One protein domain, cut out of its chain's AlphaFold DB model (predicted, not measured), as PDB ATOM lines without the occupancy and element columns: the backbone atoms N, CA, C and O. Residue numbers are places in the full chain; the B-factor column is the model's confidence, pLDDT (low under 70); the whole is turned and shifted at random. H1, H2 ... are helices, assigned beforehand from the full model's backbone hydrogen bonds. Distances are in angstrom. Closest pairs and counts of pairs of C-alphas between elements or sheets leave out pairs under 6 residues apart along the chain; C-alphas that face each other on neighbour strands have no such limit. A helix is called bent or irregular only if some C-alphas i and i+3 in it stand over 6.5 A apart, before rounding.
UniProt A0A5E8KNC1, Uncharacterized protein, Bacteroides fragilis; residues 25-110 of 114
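What this domain is: This is residues 25 to 110 of the 114 residues of an uncharacterized protein of Bacteroides fragilis (UniProt A0A5E8KNC1). An open frame of two long helices, H3 and H1, is joined by short H2 at the end of H1 and by an extended stretch, residues 71 to 87, that runs back from H2 to the start of H3. Another long stretch with no named element, residues 25 to 47, leads into H1. The printed part has 86 residues, with helices H1, H2, H3 in chain order and no named strand: all helix. It is only just compact, close to loose, with a radius of gyration of the C-alphas of 14.0 A and spans of 38 by 32 by 21 A.

How they stand to each other: H3, residues 88 to 109, is apart from H1, residues 48 to 64, and from H2, residues 66 to 70. H1 and H2 are close but not clearly touching; their closest C-alphas, those of Ile 62 and Ile 69, are 7.8 A apart. Every O i to N i+4 pair is within hydrogen-bond range in H2 and H3, and 11 of 13 in H1.

Where its parts are: H3 is 31.1 A long and ends with C-alpha 109 at (32.807, 34.539, -34.600). H1 begins with C-alpha 48 at (19.636, 46.564, -28.384) and is 25.2 A long; it is irregular, with C-alphas 49 and 52 8.1 A apart. H2 is 6.1 A long.

The domain as a whole: The C-alphas farthest apart, of Ala 67 and Thr 87, are 39.4 A apart. The printed part has no cut. The H1 to H2 link is tight; H2 to H3 is long, 17 residues. Residues 25 to 31, 40 to 46, 84 to 86 and 110 are under pLDDT 70.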
ATOM      1  N   ASP A  25       5.680  19.170 -41.476       41.28
ATOM      2  CA  ASP A  25       7.092  19.446 -41.422       41.28
ATOM      3  C   ASP A  25       7.363  19.590 -39.942       41.28
ATOM      4  O   ASP A  25       6.922  20.539 -39.286       41.28
ATOM      5  N   LYS A  26       8.020  18.573 -39.391       39.53
ATOM      6  CA  LYS A  26       8.790  18.764 -38.200       39.53
ATOM      7  C   LYS A  26       9.868  19.710 -38.705       39.53
ATOM      8  O   LYS A  26      10.995  19.304 -38.965       39.53
ATOM      9  N   VAL A  27       9.528  20.996 -38.782       41.66
ATOM     10  CA  VAL A  27      10.319  22.009 -38.126       41.66
ATOM     11  C   VAL A  27      10.412  21.476 -36.701       41.66
ATOM     12  O   VAL A  27       9.619  21.811 -35.831       41.66
ATOM     13  N   VAL A  28      11.306  20.491 -36.517       40.50
ATOM     14  CA  VAL A  28      12.032  20.253 -35.281       40.50
ATOM     15  C   VAL A  28      12.241  21.651 -34.789       40.50
ATOM     16  O   VAL A  28      12.891  22.364 -35.556       40.50
ATOM     17  N   ASP A  29      11.573  22.031 -33.690       43.41
ATOM     18  CA  ASP A  29      11.611  23.362 -33.083       43.41
ATOM     19  C   ASP A  29      12.969  23.963 -33.394       43.41
ATOM     20  O   ASP A  29      13.973  23.645 -32.754       43.41
ATOM     21  N   SER A  30      13.045  24.684 -34.512       50.38
ATOM     22  CA  SER A  30      14.328  25.129 -35.017       50.38
ATOM     23  C   SER A  30      14.473  26.346 -34.177       50.38
ATOM     24  O   SER A  30      13.828  27.337 -34.508       50.38
ATOM     25  N   GLU A  31      15.116  26.185 -33.015       68.12
ATOM     26  CA  GLU A  31      15.234  27.213 -31.994       68.12
ATOM     27  C   GLU A  31      15.554  28.520 -32.713       68.12
ATOM     28  O   GLU A  31      16.672  28.743 -33.166       68.12
ATOM     29  N   ALA A  32      14.533  29.347 -32.926       82.50
ATOM     30  CA  ALA A  32      14.683  30.492 -33.795       82.50
ATOM     31  C   ALA A  32      15.352  31.560 -32.948       82.50
ATOM     32  O   ALA A  32      14.812  31.945 -31.911       82.50
ATOM     33  N   TYR A  33      16.542  31.998 -33.351       87.56
ATOM     34  CA  TYR A  33      17.253  33.078 -32.675       87.56
ATOM     35  C   TYR A  33      16.799  34.408 -33.274       87.56
ATOM     36  O   TYR A  33      17.093  34.710 -34.433       87.56
ATOM     37  N   LEU A  34      16.018  35.176 -32.514       88.31
ATOM     38  CA  LEU A  34      15.351  36.376 -33.020       88.31
ATOM     39  C   LEU A  34      16.126  37.646 -32.683       88.31
ATOM     40  O   LEU A  34      16.133  38.117 -31.548       88.31
ATOM     41  N   PHE A  35      16.686  38.265 -33.718       86.81
ATOM     42  CA  PHE A  35      17.335  39.563 -33.610       86.81
ATOM     43  C   PHE A  35      16.454  40.671 -34.166       86.81
ATOM     44  O   PHE A  35      15.954  40.594 -35.292       86.81
ATOM     45  N   ARG A  36      16.290  41.739 -33.391       84.94
ATOM     46  CA  ARG A  36      15.556  42.926 -33.818       84.94
ATOM     47  C   ARG A  36      16.516  43.962 -34.395       84.94
ATOM     48  O   ARG A  36      17.609  44.175 -33.873       84.94
ATOM     49  N   PHE A  37      16.064  44.656 -35.435       80.44
ATOM     50  CA  PHE A  37      16.761  45.798 -36.023       80.44
ATOM     51  C   PHE A  37      16.102  47.110 -35.612       80.44
ATOM     52  O   PHE A  37      14.876  47.190 -35.513       80.44
ATOM     53  N   ILE A  38      16.924  48.135 -35.396       77.38
ATOM     54  CA  ILE A  38      16.440  49.496 -35.169       77.38
ATOM     55  C   ILE A  38      15.797  49.988 -36.474       77.38
ATOM     56  O   ILE A  38      16.343  49.779 -37.559       77.38
ATOM     57  N   ALA A  39      14.627  50.623 -36.384       71.62
ATOM     58  CA  ALA A  39      13.993  51.237 -37.548       71.62
ATOM     59  C   ALA A  39      14.954  52.251 -38.198       71.62
ATOM     60  O   ALA A  39      15.668  52.968 -37.499       71.62
ATOM     61  N   ASP A  40      15.023  52.243 -39.530       69.31
ATOM     62  CA  ASP A  40      15.862  53.143 -40.338       69.31
ATOM     63  C   ASP A  40      17.381  53.057 -40.094       69.31
ATOM     64  O   ASP A  40      18.154  53.846 -40.637       69.31
ATOM     65  N   LYS A  41      17.840  52.068 -39.315       68.94
ATOM     66  CA  LYS A  41      19.258  51.744 -39.148       68.94
ATOM     67  C   LYS A  41      19.484  50.268 -39.434       68.94
ATOM     68  O   LYS A  41      19.081  49.402 -38.662       68.94
ATOM     69  N   ASP A  42      20.238  49.975 -40.486       65.94
ATOM     70  CA  ASP A  42      20.656  48.609 -40.826       65.94
ATOM     71  C   ASP A  42      21.814  48.108 -39.942       65.94
ATOM     72  O   ASP A  42      22.738  47.430 -40.393       65.94
ATOM     73  N   MET A  43      21.781  48.452 -38.653       67.75
ATOM     74  CA  MET A  43      22.778  48.025 -37.682       67.75
ATOM     75  C   MET A  43      22.273  46.835 -36.881       67.75
ATOM     76  O   MET A  43      21.269  46.910 -36.170       67.75
ATOM     77  N   PHE A  44      23.046  45.756 -36.937       69.31
ATOM     78  CA  PHE A  44      22.965  44.681 -35.967       69.31
ATOM     79  C   PHE A  44      23.663  45.133 -34.678       69.31
ATOM     80  O   PHE A  44      24.883  45.063 -34.569       69.31
ATOM     81  N   PHE A  45      22.898  45.672 -33.725       68.25
ATOM     82  CA  PHE A  45      23.433  46.117 -32.438       68.25
ATOM     83  C   PHE A  45      23.046  45.116 -31.346       68.25
ATOM     84  O   PHE A  45      21.879  45.020 -30.964       68.25
ATOM     85  N   SER A  46      24.032  44.356 -30.864       65.88
ATOM     86  CA  SER A  46      23.843  43.303 -29.856       65.88
ATOM     87  C   SER A  46      23.216  43.821 -28.543       65.88
ATOM     88  O   SER A  46      22.255  43.226 -28.070       65.88
ATOM     89  N   PRO A  47      23.593  44.981 -27.976       71.31
ATOM     90  CA  PRO A  47      22.944  45.478 -26.755       71.31
ATOM     91  C   PRO A  47      21.481  45.914 -26.929       71.31
ATOM     92  O   PRO A  47      20.783  46.150 -25.943       71.31
ATOM     93  N   TRP A  48      20.985  46.057 -28.161       74.94
ATOM     94  CA  TRP A  48      19.636  46.564 -28.384       74.94
ATOM     95  C   TRP A  48      18.567  45.494 -28.186       74.94
ATOM     96  O   TRP A  48      18.648  44.404 -28.744       74.94
ATOM     97  N   SER A  49      17.509  45.844 -27.454       78.56
ATOM     98  CA  SER A  49      16.251  45.088 -27.407       78.56
ATOM     99  C   SER A  49      16.406  43.588 -27.094       78.56
ATOM    100  O   SER A  49      15.648  42.764 -27.600       78.56
ATOM    101  N   GLY A  50      17.372  43.213 -26.253       80.88
ATOM    102  CA  GLY A  50      17.593  41.816 -25.861       80.88
ATOM    103  C   GLY A  50      18.376  40.966 -26.869       80.88
ATOM    104  O   GLY A  50      18.582  39.785 -26.602       80.88
ATOM    105  N   ASN A  51      18.869  41.554 -27.967       86.69
ATOM    106  CA  ASN A  51      19.693  40.855 -28.957       86.69
ATOM    107  C   ASN A  51      20.939  40.206 -28.333       86.69
ATOM    108  O   ASN A  51      21.363  39.164 -28.809       86.69
ATOM    109  N   GLY A  52      21.515  40.779 -27.273       85.12
ATOM    110  CA  GLY A  52      22.744  40.272 -26.657       85.12
ATOM    111  C   GLY A  52      22.527  38.939 -25.959       85.12
ATOM    112  O   GLY A  52      23.260  37.991 -26.208       85.12
ATOM    113  N   LYS A  53      21.440  38.829 -25.189       87.31
ATOM    114  CA  LYS A  53      21.029  37.557 -24.586       87.31
ATOM    115  C   LYS A  53      20.712  36.512 -25.657       87.31
ATOM    116  O   LYS A  53      21.039  35.340 -25.502       87.31
ATOM    117  N   GLU A  54      20.083  36.935 -26.750       89.06
ATOM    118  CA  GLU A  54      19.772  36.027 -27.854       89.06
ATOM    119  C   GLU A  54      21.027  35.594 -28.625       89.06
ATOM    120  O   GLU A  54      21.127  34.446 -29.054       89.06
ATOM    121  N   LEU A  55      22.018  36.481 -28.739       87.56
ATOM    122  CA  LEU A  55      23.325  36.179 -29.309       87.56
ATOM    123  C   LEU A  55      24.074  35.172 -28.437       87.56
ATOM    124  O   LEU A  55      24.593  34.197 -28.964       87.56
ATOM    125  N   GLU A  56      24.078  35.347 -27.117       88.44
ATOM    126  CA  GLU A  56      24.642  34.365 -26.183       88.44
ATOM    127  C   GLU A  56      23.964  32.997 -26.327       88.44
ATOM    128  O   GLU A  56      24.646  31.972 -26.390       88.44
ATOM    129  N   ARG A  57      22.630  32.971 -26.452       91.00
ATOM    130  CA  ARG A  57      21.862  31.736 -26.669       91.00
ATOM    131  C   ARG A  57      22.250  31.053 -27.981       91.00
ATOM    132  O   ARG A  57      22.454  29.840 -27.994       91.00
ATOM    133  N   LEU A  58      22.392  31.826 -29.061       89.81
ATOM    134  CA  LEU A  58      22.854  31.330 -30.357       89.81
ATOM    135  C   LEU A  58      24.268  30.750 -30.255       89.81
ATOM    136  O   LEU A  58      24.501  29.628 -30.692       89.81
ATOM    137  N   LEU A  59      25.205  31.483 -29.651       88.50
ATOM    138  CA  LEU A  59      26.594  31.046 -29.512       88.50
ATOM    139  C   LEU A  59      26.707  29.754 -28.691       88.50
ATOM    140  O   LEU A  59      27.441  28.850 -29.081       88.50
ATOM    141  N   ALA A  60      25.937  29.624 -27.608       90.62
ATOM    142  CA  ALA A  60      25.901  28.402 -26.806       90.62
ATOM    143  C   ALA A  60      25.385  27.192 -27.604       90.62
ATOM    144  O   ALA A  60      25.925  26.089 -27.494       90.62
ATOM    145  N   ALA A  61      24.359  27.388 -28.436       90.00
ATOM    146  CA  ALA A  61      23.834  26.332 -29.290       90.00
ATOM    147  C   ALA A  61      24.802  25.948 -30.412       90.00
ATOM    148  O   ALA A  61      24.936  24.762 -30.717       90.00
ATOM    149  N   ILE A  62      25.508  26.919 -30.996       87.62
ATOM    150  CA  ILE A  62      26.558  26.642 -31.978       87.62
ATOM    151  C   ILE A  62      27.670  25.816 -31.338       87.62
ATOM    152  O   ILE A  62      28.043  24.789 -31.894       87.62
ATOM    153  N   GLU A  63      28.153  26.208 -30.158       89.56
ATOM    154  CA  GLU A  63      29.220  25.480 -29.467       89.56
ATOM    155  C   GLU A  63      28.804  24.037 -29.160       89.56
ATOM    156  O   GLU A  63      29.531  23.091 -29.462       89.56
ATOM    157  N   LYS A  64      27.574  23.843 -28.668       91.19
ATOM    158  CA  LYS A  64      27.005  22.512 -28.424       91.19
ATOM    159  C   LYS A  64      26.952  21.638 -29.686       91.19
ATOM    160  O   LYS A  64      27.062  20.418 -29.581       91.19
ATOM    161  N   ASN A  65      26.767  22.238 -30.862       89.25
ATOM    162  CA  ASN A  65      26.623  21.537 -32.142       89.25
ATOM    163  C   ASN A  65      27.855  21.679 -33.057       89.25
ATOM    164  O   ASN A  65      27.782  21.333 -34.239       89.25
ATOM    165  N   ARG A  66      28.993  22.151 -32.526       87.06
ATOM    166  CA  ARG A  66      30.198  22.509 -33.292       87.06
ATOM    167  C   ARG A  66      30.633  21.413 -34.262       87.06
ATOM    168  O   ARG A  66      30.788  21.678 -35.448       87.06
ATOM    169  N   ALA A  67      30.738  20.171 -33.789       89.38
ATOM    170  CA  ALA A  67      31.175  19.045 -34.615       89.38
ATOM    171  C   ALA A  67      30.249  18.780 -35.818       89.38
ATOM    172  O   ALA A  67      30.722  18.476 -36.913       89.38
ATOM    173  N   ALA A  68      28.929  18.919 -35.648       89.19
ATOM    174  CA  ALA A  68      27.963  18.741 -36.736       89.19
ATOM    175  C   ALA A  68      28.042  19.884 -37.762       89.19
ATOM    176  O   ALA A  68      27.873  19.655 -38.959       89.19
ATOM    177  N   ILE A  69      28.330  21.105 -37.302       86.75
ATOM    178  CA  ILE A  69      28.504  22.279 -38.165       86.75
ATOM    179  C   ILE A  69      29.810  22.175 -38.963       86.75
ATOM    180  O   ILE A  69      29.802  22.328 -40.183       86.75
ATOM    181  N   GLU A  70      30.924  21.856 -38.302       85.56
ATOM    182  CA  GLU A  70      32.249  21.732 -38.932       85.56
ATOM    183  C   GLU A  70      32.315  20.565 -39.928       85.56
ATOM    184  O   GLU A  70      32.943  20.676 -40.978       85.56
ATOM    185  N   SER A  71      31.609  19.466 -39.648       88.94
ATOM    186  CA  SER A  71      31.477  18.339 -40.582       88.94
ATOM    187  C   SER A  71      30.487  18.596 -41.726       88.94
ATOM    188  O   SER A  71      30.349  17.757 -42.617       88.94
ATOM    189  N   GLY A  72      29.797  19.743 -41.728       85.94
ATOM    190  CA  GLY A  72      28.836  20.129 -42.760       85.94
ATOM    191  C   GLY A  72      27.493  19.398 -42.693       85.94
ATOM    192  O   GLY A  72      26.702  19.503 -43.626       85.94
ATOM    193  N   TRP A  73      27.208  18.667 -41.617       87.19
ATOM    194  CA  TRP A  73      25.914  18.011 -41.405       87.19
ATOM    195  C   TRP A  73      24.835  18.975 -40.901       87.19
ATOM    196  O   TRP A  73      23.645  18.699 -41.037       87.19
ATOM    197  N   MET A  74      25.242  20.110 -40.330       86.44
ATOM    198  CA  MET A  74      24.359  21.167 -39.849       86.44
ATOM    199  C   MET A  74      24.825  22.530 -40.365       86.44
ATOM    200  O   MET A  74      26.018  22.792 -40.480       86.44
ATOM    201  N   TYR A  75      23.874  23.421 -40.647       84.75
ATOM    202  CA  TYR A  75      24.151  24.786 -41.090       84.75
ATOM    203  C   TYR A  75      23.252  25.778 -40.363       84.75
ATOM    204  O   TYR A  75      22.116  25.463 -40.008       84.75
ATOM    205  N   LEU A  76      23.746  27.002 -40.196       86.44
ATOM    206  CA  LEU A  76      22.920  28.111 -39.742       86.44
ATOM    207  C   LEU A  76      22.148  28.692 -40.923       86.44
ATOM    208  O   LEU A  76      22.744  29.105 -41.918       86.44
ATOM    209  N   TYR A  77      20.828  28.786 -40.787       86.81
ATOM    210  CA  TYR A  77      19.978  29.491 -41.737       86.81
ATOM    211  C   TYR A  77      19.600  30.864 -41.182       86.81
ATOM    212  O   TYR A  77      19.014  30.971 -40.108       86.81
ATOM    213  N   VAL A  78      19.929  31.924 -41.923       86.44
ATOM    214  CA  VAL A  78      19.615  33.303 -41.523       86.44
ATOM    215  C   VAL A  78      18.526  33.849 -42.435       86.44
ATOM    216  O   VAL A  78      18.744  34.024 -43.636       86.44
ATOM    217  N   ALA A  79      17.373  34.163 -41.852       85.62
ATOM    218  CA  ALA A  79      16.257  34.825 -42.516       85.62
ATOM    219  C   ALA A  79      16.010  36.217 -41.921       85.62
ATOM    220  O   ALA A  79      16.467  36.548 -40.830       85.62
ATOM    221  N   SER A  80      15.287  37.046 -42.665       84.44
ATOM    222  CA  SER A  80      14.930  38.406 -42.268       84.44
ATOM    223  C   SER A  80      13.506  38.698 -42.711       84.44
ATOM    224  O   SER A  80      13.159  38.425 -43.861       84.44
ATOM    225  N   HIS A  81      12.724  39.312 -41.831       80.19
ATOM    226  CA  HIS A  81      11.346  39.697 -42.109       80.19
ATOM    227  C   HIS A  81      11.188  41.211 -41.967       80.19
ATOM    228  O   HIS A  81      11.780  41.825 -41.077       80.19
ATOM    229  N   CYS A  82      10.395  41.806 -42.856       74.75
ATOM    230  CA  CYS A  82       9.979  43.200 -42.763       74.75
ATOM    231  C   CYS A  82       8.485  43.257 -42.432       74.75
ATOM    232  O   CYS A  82       7.720  42.404 -42.880       74.75
ATOM    233  N   THR A  83       8.079  44.238 -41.628       73.25
ATOM    234  CA  THR A  83       6.674  44.445 -41.245       73.25
ATOM    235  C   THR A  83       5.899  45.255 -42.281       73.25
ATOM    236  O   THR A  83       4.675  45.153 -42.332       73.25
ATOM    237  N   SER A  84       6.583  46.030 -43.128       65.50
ATOM    238  CA  SER A  84       5.987  46.584 -44.341       65.50
ATOM    239  C   SER A  84       5.829  45.452 -45.356       65.50
ATOM    240  O   SER A  84       6.769  44.692 -45.580       65.50
ATOM    241  N   GLY A  85       4.628  45.287 -45.917       65.00
ATOM    242  CA  GLY A  85       4.318  44.217 -46.873       65.00
ATOM    243  C   GLY A  85       5.300  44.134 -48.052       65.00
ATOM    244  O   GLY A  85       6.103  45.038 -48.277       65.00
ATOM    245  N   ARG A  86       5.233  43.035 -48.816       69.25
ATOM    246  CA  ARG A  86       6.198  42.729 -49.887       69.25
ATOM    247  C   ARG A  86       6.258  43.840 -50.940       69.25
ATOM    248  O   ARG A  86       5.353  43.989 -51.754       69.25
ATOM    249  N   THR A  87       7.358  44.575 -50.926       76.06
ATOM    250  CA  THR A  87       7.745  45.617 -51.877       76.06
ATOM    251  C   THR A  87       9.224  45.436 -52.219       76.06
ATOM    252  O   THR A  87       9.983  44.854 -51.443       76.06
ATOM    253  N   GLU A  88       9.681  45.962 -53.354       77.19
ATOM    254  CA  GLU A  88      11.110  45.904 -53.708       77.19
ATOM    255  C   GLU A  88      11.996  46.548 -52.627       77.19
ATOM    256  O   GLU A  88      13.075  46.048 -52.299       77.19
ATOM    257  N   GLN A  89      11.502  47.621 -52.004       78.94
ATOM    258  CA  GLN A  89      12.177  48.289 -50.898       78.94
ATOM    259  C   GLN A  89      12.248  47.406 -49.644       78.94
ATOM    260  O   GLN A  89      13.318  47.301 -49.040       78.94
ATOM    261  N   SER A  90      11.155  46.733 -49.258       78.31
ATOM    262  CA  SER A  90      11.165  45.822 -48.103       78.31
ATOM    263  C   SER A  90      12.097  44.630 -48.321       78.31
ATOM    264  O   SER A  90      12.784  44.215 -47.388       78.31
ATOM    265  N   ASP A  91      12.160  44.108 -49.549       81.44
ATOM    266  CA  ASP A  91      13.013  42.972 -49.905       81.44
ATOM    267  C   ASP A  91      14.500  43.364 -49.886       81.44
ATOM    268  O   ASP A  91      15.342  42.603 -49.396       81.44
ATOM    269  N   SER A  92      14.826  44.580 -50.337       84.06
ATOM    270  CA  SER A  92      16.179  45.143 -50.247       84.06
ATOM    271  C   SER A  92      16.629  45.319 -48.791       84.06
ATOM    272  O   SER A  92      17.698  44.838 -48.410       84.06
ATOM    273  N   VAL A  93      15.783  45.913 -47.940       82.12
ATOM    274  CA  VAL A  93      16.069  46.087 -46.504       82.12
ATOM    275  C   VAL A  93      16.247  44.737 -45.808       82.12
ATOM    276  O   VAL A  93      17.212  44.536 -45.069       82.12
ATOM    277  N   ALA A  94      15.360  43.774 -46.072       84.56
ATOM    278  CA  ALA A  94      15.469  42.419 -45.543       84.56
ATOM    279  C   ALA A  94      16.817  41.780 -45.937       84.56
ATOM    280  O   ALA A  94      17.573  41.317 -45.079       84.56
ATOM    281  N   LYS A  95      17.185  41.855 -47.224       86.44
ATOM    282  CA  LYS A  95      18.468  41.352 -47.730       86.44
ATOM    283  C   LYS A  95      19.663  42.001 -47.029       86.44
ATOM    284  O   LYS A  95      20.566  41.271 -46.611       86.44
ATOM    285  N   THR A  96      19.672  43.325 -46.872       87.19
ATOM    286  CA  THR A  96      20.744  44.054 -46.170       87.19
ATOM    287  C   THR A  96      20.879  43.578 -44.728       87.19
ATOM    288  O   THR A  96      21.975  43.211 -44.300       87.19
ATOM    289  N   ARG A  97      19.766  43.486 -43.993       87.00
ATOM    290  CA  ARG A  97      19.751  43.050 -42.589       87.00
ATOM    291  C   ARG A  97      20.247  41.620 -42.421       87.00
ATOM    292  O   ARG A  97      21.119  41.371 -41.592       87.00
ATOM    293  N   ARG A  98      19.767  40.689 -43.248       86.94
ATOM    294  CA  ARG A  98      20.254  39.302 -43.260       86.94
ATOM    295  C   ARG A  98      21.754  39.242 -43.528       86.94
ATOM    296  O   ARG A  98      22.474  38.544 -42.822       86.94
ATOM    297  N   ASN A  99      22.227  39.966 -44.543       86.69
ATOM    298  CA  ASN A  99      23.641  39.980 -44.898       86.69
ATOM    299  C   ASN A  99      24.493  40.565 -43.767       86.69
ATOM    300  O   ASN A  99      25.559  40.026 -43.493       86.69
ATOM    301  N   ARG A 100      24.002  41.588 -43.054       86.44
ATOM    302  CA  ARG A 100      24.682  42.133 -41.875       86.44
ATOM    303  C   ARG A 100      24.848  41.082 -40.778       86.44
ATOM    304  O   ARG A 100      25.959  40.924 -40.287       86.44
ATOM    305  N   VAL A 101      23.791  40.334 -40.440       85.44
ATOM    306  CA  VAL A 101      23.881  39.229 -39.461       85.44
ATOM    307  C   VAL A 101      24.879  38.170 -39.928       85.44
ATOM    308  O   VAL A 101      25.746  37.767 -39.158       85.44
ATOM    309  N   LYS A 102      24.805  37.752 -41.202       86.81
ATOM    310  CA  LYS A 102      25.754  36.781 -41.769       86.81
ATOM    311  C   LYS A 102      27.198  37.271 -41.636       86.81
ATOM    312  O   LYS A 102      28.049  36.524 -41.169       86.81
ATOM    313  N   SER A 103      27.473  38.523 -42.006       83.75
ATOM    314  CA  SER A 103      28.809  39.109 -41.901       83.75
ATOM    315  C   SER A 103      29.310  39.156 -40.462       83.75
ATOM    316  O   SER A 103      30.457  38.795 -40.241       83.75
ATOM    317  N   GLU A 104      28.486  39.548 -39.491       82.06
ATOM    318  CA  GLU A 104      28.893  39.563 -38.078       82.06
ATOM    319  C   GLU A 104      29.261  38.162 -37.580       82.06
ATOM    320  O   GLU A 104      30.306  37.973 -36.965       82.06
ATOM    321  N   LEU A 105      28.457  37.153 -37.909       83.31
ATOM    322  CA  LEU A 105      28.729  35.772 -37.509       83.31
ATOM    323  C   LEU A 105      29.990  35.195 -38.177       83.31
ATOM    324  O   LEU A 105      30.729  34.442 -37.546       83.31
ATOM    325  N   ILE A 106      30.269  35.569 -39.428       82.75
ATOM    326  CA  ILE A 106      31.481  35.141 -40.139       82.75
ATOM    327  C   ILE A 106      32.726  35.851 -39.584       82.75
ATOM    328  O   ILE A 106      33.713  35.195 -39.276       82.75
ATOM    329  N   HIS A 107      32.704  37.181 -39.450       79.06
ATOM    330  CA  HIS A 107      33.905  37.956 -39.112       79.06
ATOM    331  C   HIS A 107      34.222  37.939 -37.618       79.06
ATOM    332  O   HIS A 107      35.378  37.785 -37.237       79.06
ATOM    333  N   SER A 108      33.202  38.105 -36.777       74.69
ATOM    334  CA  SER A 108      33.383  38.269 -35.333       74.69
ATOM    335  C   SER A 108      33.454  36.922 -34.611       74.69
ATOM    336  O   SER A 108      34.003  36.846 -33.515       74.69
ATOM    337  N   TYR A 109      32.929  35.856 -35.230       70.62
ATOM    338  CA  TYR A 109      32.807  34.539 -34.600       70.62
ATOM    339  C   TYR A 109      33.257  33.355 -35.479       70.62
ATOM    340  O   TYR A 109      33.137  32.207 -35.057       70.62
ATOM    341  N   TYR A 110      33.829  33.615 -36.664       66.69
ATOM    342  CA  TYR A 110      34.465  32.609 -37.532       66.69
ATOM    343  C   TYR A 110      33.548  31.460 -37.999       66.69
ATOM    344  O   TYR A 110      34.000  30.338 -38.226       66.69
TER     345      TYR A 110